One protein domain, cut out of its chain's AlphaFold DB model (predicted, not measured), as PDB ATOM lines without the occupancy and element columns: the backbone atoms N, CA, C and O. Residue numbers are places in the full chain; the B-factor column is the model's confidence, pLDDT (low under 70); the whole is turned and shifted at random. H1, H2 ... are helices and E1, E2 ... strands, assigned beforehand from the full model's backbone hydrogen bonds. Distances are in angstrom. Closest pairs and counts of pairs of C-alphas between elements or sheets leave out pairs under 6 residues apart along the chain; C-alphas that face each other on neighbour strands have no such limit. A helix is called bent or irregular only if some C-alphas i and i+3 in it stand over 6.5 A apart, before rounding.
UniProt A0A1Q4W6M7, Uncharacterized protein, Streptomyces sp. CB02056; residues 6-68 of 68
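AT A GLANCE: This is residues 6 to 68 of the 68 residues of an uncharacterized protein of Streptomyces sp. CB02056 (UniProt A0A1Q4W6M7). A long two-stranded hairpin, E1 and E2, makes one side of an open, flat horseshoe; the short helix H1 follows at the end of E2, and a long loop sweeps round to the helix H2, which stands free of the hairpin across an empty middle. The printed part has 63 residues with two named strands and two named helices, in the order E1, E2, H1, H2. The sheet has the order E1 - E2 and is antiparallel, and the class is mixed, helices and strands. The whole is only just extended, close to loose, with a radius of gyration of the C-alphas of 16.1 A, and the C-alphas span 44 by 34 by 14 A.

IN THESE COORDINATES: E1 is residues 8 to 16, 26.3 A from first to last C-alpha, and begins with C-alpha 8 at (29.858, 2.622, 30.096). E2 is residues 22 to 30, 26.6 A long, and ends with C-alpha 30 at (28.741, -1.407, 27.896). H1 is residues 32 to 38, 11.0 A long; it is neither bent nor irregular, but only just: C-alphas 34 and 37 are 6.4 A apart. H2 is residues 56 to 66, 14.3 A long, and ends with C-alpha 66 at (12.585, -0.283, 13.371). H2 is irregular, with C-alphas 58 and 61 7.8 A apart.

HOW THE PARTS SIT: E1 and E2 are antiparallel neighbours and form a hairpin, with an angle of 160 degrees between their N-to-C directions. C-alphas 8 and 30 face each other at 4.7 A, and C-alphas 16 and 22 at 4.5 A. Among the backbone pairs within hydrogen-bond range are N 9 and O 29 at 2.8 A and N 23 and O 15 at 2.9 A. A tight link of 1 residue joins E2 to H1, and H1 is apart from E1. H2 is apart from E1, from E2 and from H1. Inside H1, 0 of 3 pairs of O i to N i+4 are within hydrogen-bond range, beside 3 of 4 pairs of O i to N i+3; inside H2, 5 of 7 pairs of O i to N i+4 are.

THE WHOLE: The two C-alphas farthest apart are those of Gly 20 and Ala 45, at 43.7 A. The link from H1 to H2 is long, residues 39 to 55, and their C-alphas lie 13 to 20 A from the mean of all C-alphas. Residues 49 to 67, of which 56 to 66 belong to H2, stand free. Without them the body has 44 residues and spans 43 by 27 by 11 A. The printed part has no cut and ends at Arg 68, the chain's last residue. The mean pLDDT of the printed part is 90.8, and no printed residue is under 70.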
ATOM      1  N   GLU A   6      33.048   3.687  34.242       91.75
ATOM      2  CA  GLU A   6      34.169   3.467  33.332       91.75
ATOM      3  C   GLU A   6      33.874   2.339  32.332       91.75
ATOM      4  O   GLU A   6      34.462   2.285  31.253       91.75
ATOM      5  N   ALA A   7      32.945   1.445  32.680       92.06
ATOM      6  CA  ALA A   7      32.490   0.368  31.812       92.06
ATOM      7  C   ALA A   7      31.373   0.798  30.848       92.06
ATOM      8  O   ALA A   7      30.963  -0.007  30.008       92.06
ATOM      9  N   VAL A   8      30.880   2.038  30.966       93.06
ATOM     10  CA  VAL A   8      29.858   2.622  30.096       93.06
ATOM     11  C   VAL A   8      30.501   3.700  29.235       93.06
ATOM     12  O   VAL A   8      30.982   4.716  29.727       93.06
ATOM     13  N   ARG A   9      30.469   3.503  27.921       94.56
ATOM     14  CA  ARG A   9      30.878   4.511  26.951       94.56
ATOM     15  C   ARG A   9      29.645   5.098  26.285       94.56
ATOM     16  O   ARG A   9      28.822   4.359  25.749       94.56
ATOM     17  N   SER A  10      29.544   6.420  26.300       94.62
ATOM     18  CA  SER A  10      28.506   7.166  25.592       94.62
ATOM     19  C   SER A  10      29.155   8.047  24.534       94.62
ATOM     20  O   SER A  10      29.912   8.954  24.870       94.62
ATOM     21  N   ASP A  11      28.870   7.773  23.266       95.75
ATOM     22  CA  ASP A  11      29.331   8.575  22.136       95.75
ATOM     23  C   ASP A  11      28.154   9.394  21.586       95.75
ATOM     24  O   ASP A  11      27.045   8.878  21.445       95.75
ATOM     25  N   LEU A  12      28.381  10.675  21.279       95.00
ATOM     26  CA  LEU A  12      27.394  11.540  20.627       95.00
ATOM     27  C   LEU A  12      27.687  11.590  19.127       95.00
ATOM     28  O   LEU A  12      28.813  11.873  18.719       95.00
ATOM     29  N   LEU A  13      26.662  11.354  18.316       93.62
ATOM     30  CA  LEU A  13      26.728  11.401  16.865       93.62
ATOM     31  C   LEU A  13      25.677  12.384  16.344       93.62
ATOM     32  O   LEU A  13      24.569  12.449  16.869       93.62
ATOM     33  N   CYS A  14      26.002  13.116  15.283       95.81
ATOM     34  CA  CYS A  14      25.065  13.999  14.593       95.81
ATOM     35  C   CYS A  14      25.227  13.844  13.081       95.81
ATOM     36  O   CYS A  14      26.343  13.683  12.590       95.81
ATOM     37  N   GLY A  15      24.128  13.926  12.336       94.38
ATOM     38  CA  GLY A  15      24.155  13.792  10.882       94.38
ATOM     39  C   GLY A  15      22.804  14.063  10.235       94.38
ATOM     40  O   GLY A  15      21.779  14.179  10.907       94.38
ATOM     41  N   VAL A  16      22.811  14.181   8.909       94.62
ATOM     42  CA  VAL A  16      21.588  14.387   8.127       94.62
ATOM     43  C   VAL A  16      20.853  13.057   7.988       94.62
ATOM     44  O   VAL A  16      21.430  12.065   7.545       94.62
ATOM     45  N   GLY A  17      19.590  13.036   8.402       89.31
ATOM     46  CA  GLY A  17      18.734  11.860   8.344       89.31
ATOM     47  C   GLY A  17      18.087  11.655   6.969       89.31
ATOM     48  O   GLY A  17      18.191  12.513   6.090       89.31
ATOM     49  N   PRO A  18      17.356  10.543   6.784       86.88
ATOM     50  CA  PRO A  18      16.652  10.238   5.533       86.88
ATOM     51  C   PRO A  18      15.594  11.280   5.131       86.88
ATOM     52  O   PRO A  18      15.190  11.340   3.976       86.88
ATOM     53  N   ASP A  19      15.144  12.108   6.078       91.56
ATOM     54  CA  ASP A  19      14.199  13.211   5.871       91.56
ATOM     55  C   ASP A  19      14.876  14.542   5.488       91.56
ATOM     56  O   ASP A  19      14.206  15.573   5.394       91.56
ATOM     57  N   GLY A  20      16.201  14.545   5.300       95.12
ATOM     58  CA  GLY A  20      16.992  15.731   4.973       95.12
ATOM     59  C   GLY A  20      17.214  16.693   6.144       95.12
ATOM     60  O   GLY A  20      17.766  17.775   5.943       95.12
ATOM     61  N   ARG A  21      16.799  16.339   7.367       95.06
ATOM     62  CA  ARG A  21      16.992  17.165   8.568       95.06
ATOM     63  C   ARG A  21      18.226  16.715   9.341       95.06
ATOM     64  O   ARG A  21      18.651  15.572   9.225       95.06
ATOM     65  N   TRP A  22      18.802  17.605  10.145       95.50
ATOM     66  CA  TRP A  22      19.831  17.219  11.113       95.50
ATOM     67  C   TRP A  22      19.201  16.462  12.279       95.50
ATOM     68  O   TRP A  22      18.247  16.943  12.890       95.50
ATOM     69  N   HIS A  23      19.774  15.311  12.609       93.69
ATOM     70  CA  HIS A  23      19.425  14.514  13.778       93.69
ATOM     71  C   HIS A  23      20.656  14.324  14.658       93.69
ATOM     72  O   HIS A  23      21.792  14.332  14.178       93.69
ATOM     73  N   GLY A  24      20.406  14.161  15.953       93.00
ATOM     74  CA  GLY A  24      21.400  13.748  16.934       93.00
ATOM     75  C   GLY A  24      21.038  12.377  17.490       93.00
ATOM     76  O   GLY A  24      19.863  12.079  17.712       93.00
ATOM     77  N   TRP A  25      22.052  11.561  17.736       90.62
ATOM     78  CA  TRP A  25      21.935  10.234  18.326       90.62
ATOM     79  C   TRP A  25      23.027  10.062  19.372       90.62
ATOM     80  O   TRP A  25      24.088  10.676  19.286       90.62
ATOM     81  N   PHE A  26      22.785   9.199  20.348       93.69
ATOM     82  CA  PHE A  26      23.817   8.756  21.270       93.69
ATOM     83  C   PHE A  26      23.955   7.240  21.156       93.69
ATOM     84  O   PHE A  26      22.960   6.516  21.129       93.69
ATOM     85  N   GLU A  27      25.188   6.761  21.078       93.69
ATOM     86  CA  GLU A  27      25.506   5.343  21.164       93.69
ATOM     87  C   GLU A  27      25.950   5.042  22.597       93.69
ATOM     88  O   GLU A  27      26.869   5.680  23.111       93.69
ATOM     89  N   VAL A  28      25.295   4.081  23.254       93.06
ATOM     90  CA  VAL A  28      25.711   3.589  24.573       93.06
ATOM     91  C   VAL A  28      26.278   2.192  24.408       93.06
ATOM     92  O   VAL A  28      25.573   1.274  23.993       93.06
ATOM     93  N   ARG A  29      27.547   2.023  24.768       93.31
ATOM     94  CA  ARG A  29      28.237   0.734  24.785       93.31
ATOM     95  C   ARG A  29      28.606   0.381  26.213       93.31
ATOM     96  O   ARG A  29      29.106   1.222  26.954       93.31
ATOM     97  N   VAL A  30      28.376  -0.871  26.584       92.88
ATOM     98  CA  VAL A  30      28.741  -1.407  27.896       92.88
ATOM     99  C   VAL A  30      29.623  -2.626  27.683       92.88
ATOM    100  O   VAL A  30      29.298  -3.480  26.856       92.88
ATOM    101  N   HIS A  31      30.741  -2.713  28.406       91.19
ATOM    102  CA  HIS A  31      31.575  -3.913  28.360       91.19
ATOM    103  C   HIS A  31      30.777  -5.116  28.873       91.19
ATOM    104  O   HIS A  31      30.181  -5.038  29.947       91.19
ATOM    105  N   ALA A  32      30.785  -6.232  28.137       90.44
ATOM    106  CA  ALA A  32      29.939  -7.382  28.456       90.44
ATOM    107  C   ALA A  32      30.143  -7.859  29.901       90.44
ATOM    108  O   ALA A  32      29.169  -7.994  30.635       90.44
ATOM    109  N   ASP A  33      31.392  -8.002  30.359       93.19
ATOM    110  CA  ASP A  33      31.689  -8.427  31.736       93.19
ATOM    111  C   ASP A  33      31.103  -7.518  32.822       93.19
ATOM    112  O   ASP A  33      30.747  -7.999  33.897       93.19
ATOM    113  N   ALA A  34      30.925  -6.223  32.549       94.31
ATOM    114  CA  ALA A  34      30.311  -5.308  33.506       94.31
ATOM    115  C   ALA A  34      28.809  -5.578  33.701       94.31
ATOM    116  O   ALA A  34      28.240  -5.180  34.713       94.31
ATOM    117  N   LEU A  35      28.170  -6.301  32.775       94.31
ATOM    118  CA  LEU A  35      26.782  -6.747  32.903       94.31
ATOM    119  C   LEU A  35      26.621  -7.917  33.883       94.31
ATOM    120  O   LEU A  35      25.496  -8.211  34.292       94.31
ATOM    121  N   ARG A  36      27.719  -8.575  34.295       93.62
ATOM    122  CA  ARG A  36      27.661  -9.715  35.226       93.62
ATOM    123  C   ARG A  36      27.055  -9.343  36.575       93.62
ATOM    124  O   ARG A  36      26.316 -10.143  37.150       93.62
ATOM    125  N   THR A  37      27.324  -8.127  37.054       92.19
ATOM    126  CA  THR A  37      26.849  -7.612  38.352       92.19
ATOM    127  C   THR A  37      25.329  -7.500  38.432       92.19
ATOM    128  O   THR A  37      24.772  -7.536  39.526       92.19
ATOM    129  N   ILE A  38      24.661  -7.387  37.282       93.19
ATOM    130  CA  ILE A  38      23.204  -7.269  37.165       93.19
ATOM    131  C   ILE A  38      22.555  -8.480  36.494       93.19
ATOM    132  O   ILE A  38      21.366  -8.446  36.192       93.19
ATOM    133  N   GLY A  39      23.313  -9.553  36.249       94.31
ATOM    134  CA  GLY A  39      22.774 -10.773  35.655       94.31
ATOM    135  C   GLY A  39      22.454 -10.673  34.160       94.31
ATOM    136  O   GLY A  39      21.718 -11.520  33.659       94.31
ATOM    137  N   LEU A  40      22.971  -9.664  33.451       93.25
ATOM    138  CA  LEU A  40      22.698  -9.440  32.023       93.25
ATOM    139  C   LEU A  40      23.849  -9.879  31.103       93.25
ATOM    140  O   LEU A  40      23.833  -9.581  29.911       93.25
ATOM    141  N   HIS A  41      24.862 -10.575  31.624       94.44
ATOM    142  CA  HIS A  41      25.935 -11.109  30.785       94.44
ATOM    143  C   HIS A  41      25.407 -12.227  29.865       94.44
ATOM    144  O   HIS A  41      24.688 -13.092  30.361       94.44
ATOM    145  N   PRO A  42      25.805 -12.304  28.577       90.69
ATOM    146  CA  PRO A  42      25.297 -13.313  27.633       90.69
ATOM    147  C   PRO A  42      25.436 -14.775  28.090       90.69
ATOM    148  O   PRO A  42      24.616 -15.619  27.746       90.69
ATOM    149  N   GLU A  43      26.465 -15.081  28.879       94.25
ATOM    150  CA  GLU A  43      26.688 -16.422  29.450       94.25
ATOM    151  C   GLU A  43      25.897 -16.700  30.745       94.25
ATOM    152  O   GLU A  43      25.954 -17.809  31.271       94.25
ATOM    153  N   GLN A  44      25.190 -15.719  31.314       94.88
ATOM    154  CA  GLN A  44      24.366 -15.928  32.506       94.88
ATOM    155  C   GLN A  44      22.951 -16.352  32.123       94.88
ATOM    156  O   GLN A  44      22.295 -15.720  31.301       94.88
ATOM    157  N   ALA A  45      22.430 -17.370  32.808       93.94
ATOM    158  CA  ALA A  45      21.071 -17.861  32.582       93.94
ATOM    159  C   ALA A  45      19.992 -16.777  32.783       93.94
ATOM    160  O   ALA A  45      18.972 -16.793  32.104       93.94
ATOM    161  N   SER A  46      20.229 -15.812  33.678       92.44
ATOM    162  CA  SER A  46      19.327 -14.679  33.922       92.44
ATOM    163  C   SER A  46      19.230 -13.692  32.756       92.44
ATOM    164  O   SER A  46      18.269 -12.933  32.700       92.44
ATOM    165  N   ALA A  47      20.193 -13.699  31.827       93.00
ATOM    166  CA  ALA A  47      20.168 -12.843  30.644       93.00
ATOM    167  C   ALA A  47      19.262 -13.398  29.532       93.00
ATOM    168  O   ALA A  47      18.951 -12.691  28.572       93.00
ATOM    169  N   VAL A  48      18.831 -14.659  29.641       91.31
ATOM    170  CA  VAL A  48      17.946 -15.293  28.664       91.31
ATOM    171  C   VAL A  48      16.538 -14.719  28.805       91.31
ATOM    172  O   VAL A  48      15.889 -14.861  29.840       91.31
ATOM    173  N   VAL A  49      16.030 -14.118  27.729       88.44
ATOM    174  CA  VAL A  49      14.635 -13.670  27.646       88.44
ATOM    175  C   VAL A  49      13.739 -14.895  27.451       88.44
ATOM    176  O   VAL A  49      13.585 -15.393  26.341       88.44
ATOM    177  N   ASN A  50      13.168 -15.402  28.543       89.75
ATOM    178  CA  ASN A  50      12.280 -16.574  28.557       89.75
ATOM    179  C   ASN A  50      10.837 -16.254  28.997       89.75
ATOM    180  O   ASN A  50       9.999 -17.153  29.065       89.75
ATOM    181  N   GLY A  51      10.543 -14.988  29.304       85.88
ATOM    182  CA  GLY A  51       9.207 -14.513  29.654       85.88
ATOM    183  C   GLY A  51       8.355 -14.184  28.430       85.88
ATOM    184  O   GLY A  51       8.860 -14.030  27.316       85.88
ATOM    185  N   SER A  52       7.046 -14.025  28.642       88.38
ATOM    186  CA  SER A  52       6.193 -13.403  27.632       88.38
ATOM    187  C   SER A  52       6.723 -12.008  27.310       88.38
ATOM    188  O   SER A  52       7.171 -11.274  28.195       88.38
ATOM    189  N   SER A  53       6.674 -11.634  26.029       83.06
ATOM    190  CA  SER A  53       6.962 -10.250  25.659       83.06
ATOM    191  C   SER A  53       6.039  -9.311  26.446       83.06
ATOM    192  O   SER A  53       4.861  -9.645  26.636       83.06
ATOM    193  N   PRO A  54       6.543  -8.151  26.906       85.62
ATOM    194  CA  PRO A  54       5.708  -7.130  27.519       85.62
ATOM    195  C   PRO A  54       4.525  -6.757  26.612       85.62
ATOM    196  O   PRO A  54       4.583  -6.981  25.398       85.62
ATOM    197  N   PRO A  55       3.449  -6.168  27.164       89.88
ATOM    198  CA  PRO A  55       2.311  -5.727  26.365       89.88
ATOM    199  C   PRO A  55       2.755  -4.894  25.161       89.88
ATOM    200  O   PRO A  55       3.626  -4.038  25.295       89.88
ATOM    201  N   GLY A  56       2.130  -5.086  23.997       85.12
ATOM    202  CA  GLY A  56       2.594  -4.466  22.746       85.12
ATOM    203  C   GLY A  56       2.699  -2.935  22.785       85.12
ATOM    204  O   GLY A  56       3.534  -2.354  22.097       85.12
ATOM    205  N   TRP A  57       1.925  -2.259  23.644       90.62
ATOM    206  CA  TRP A  57       2.038  -0.809  23.840       90.62
ATOM    207  C   TRP A  57       3.391  -0.376  24.431       90.62
ATOM    208  O   TRP A  57       3.802   0.760  24.211       90.62
ATOM    209  N   TRP A  58       4.097  -1.273  25.127       89.94
ATOM    210  CA  TRP A  58       5.399  -1.020  25.748       89.94
ATOM    211  C   TRP A  58       6.513  -0.826  24.710       89.94
ATOM    212  O   TRP A  58       7.375   0.033  24.876       89.94
ATOM    213  N   HIS A  59       6.478  -1.583  23.608       86.44
ATOM    214  CA  HIS A  59       7.487  -1.517  22.542       86.44
ATOM    215  C   HIS A  59       6.981  -0.866  21.250       86.44
ATOM    216  O   HIS A  59       7.763  -0.684  20.319       86.44
ATOM    217  N   ALA A  60       5.711  -0.454  21.196       88.94
ATOM    218  CA  ALA A  60       5.066   0.044  19.982       88.94
ATOM    219  C   ALA A  60       5.863   1.141  19.255       88.94
ATOM    220  O   ALA A  60       5.935   1.145  18.029       88.94
ATOM    221  N   GLU A  61       6.478   2.075  19.985       85.94
ATOM    222  CA  GLU A  61       7.275   3.140  19.367       85.94
ATOM    223  C   GLU A  61       8.626   2.642  18.834       85.94
ATOM    224  O   GLU A  61       9.043   3.044  17.746       85.94
ATOM    225  N   ALA A  62       9.294   1.746  19.563       83.62
ATOM    226  CA  ALA A  62      10.537   1.131  19.104       83.62
ATOM    227  C   ALA A  62      10.295   0.296  17.836       83.62
ATOM    228  O   ALA A  62      11.021   0.436  16.854       83.62
ATOM    229  N   GLU A  63       9.219  -0.492  17.810       86.75
ATOM    230  CA  GLU A  63       8.821  -1.258  16.630       86.75
ATOM    231  C   GLU A  63       8.452  -0.372  15.438       86.75
ATOM    232  O   GLU A  63       8.793  -0.699  14.304       86.75
ATOM    233  N   ARG A  64       7.764   0.758  15.661       86.94
ATOM    234  CA  ARG A  64       7.478   1.725  14.590       86.94
ATOM    235  C   ARG A  64       8.756   2.306  13.994       86.94
ATOM    236  O   ARG A  64       8.810   2.480  12.781       86.94
ATOM    237  N   ARG A  65       9.762   2.604  14.822       82.81
ATOM    238  CA  ARG A  65      11.065   3.105  14.360       82.81
ATOM    239  C   ARG A  65      11.853   2.051  13.590       82.81
ATOM    240  O   ARG A  65      12.405   2.388  12.559       82.81
ATOM    241  N   ALA A  66      11.861   0.798  14.043       82.25
ATOM    242  CA  ALA A  66      12.585  -0.283  13.371       82.25
ATOM    243  C   ALA A  66      12.030  -0.631  11.973       82.25
ATOM    244  O   ALA A  66      12.731  -1.240  11.172       82.25
ATOM    245  N   ARG A  67      10.768  -0.279  11.684       83.94
ATOM    246  CA  ARG A  67      10.117  -0.496  10.378       83.94
ATOM    247  C   ARG A  67      10.314   0.660   9.384       83.94
ATOM    248  O   ARG A  67       9.787   0.566   8.278       83.94
ATOM    249  N   ARG A  68      10.967   1.753   9.784       70.62
ATOM    250  CA  ARG A  68      11.260   2.915   8.932       70.62
ATOM    251  C   ARG A  68      12.692   2.855   8.433       70.62
ATOM    252  O   ARG A  68      12.891   3.292   7.282       70.62
TER     253      ARG A  68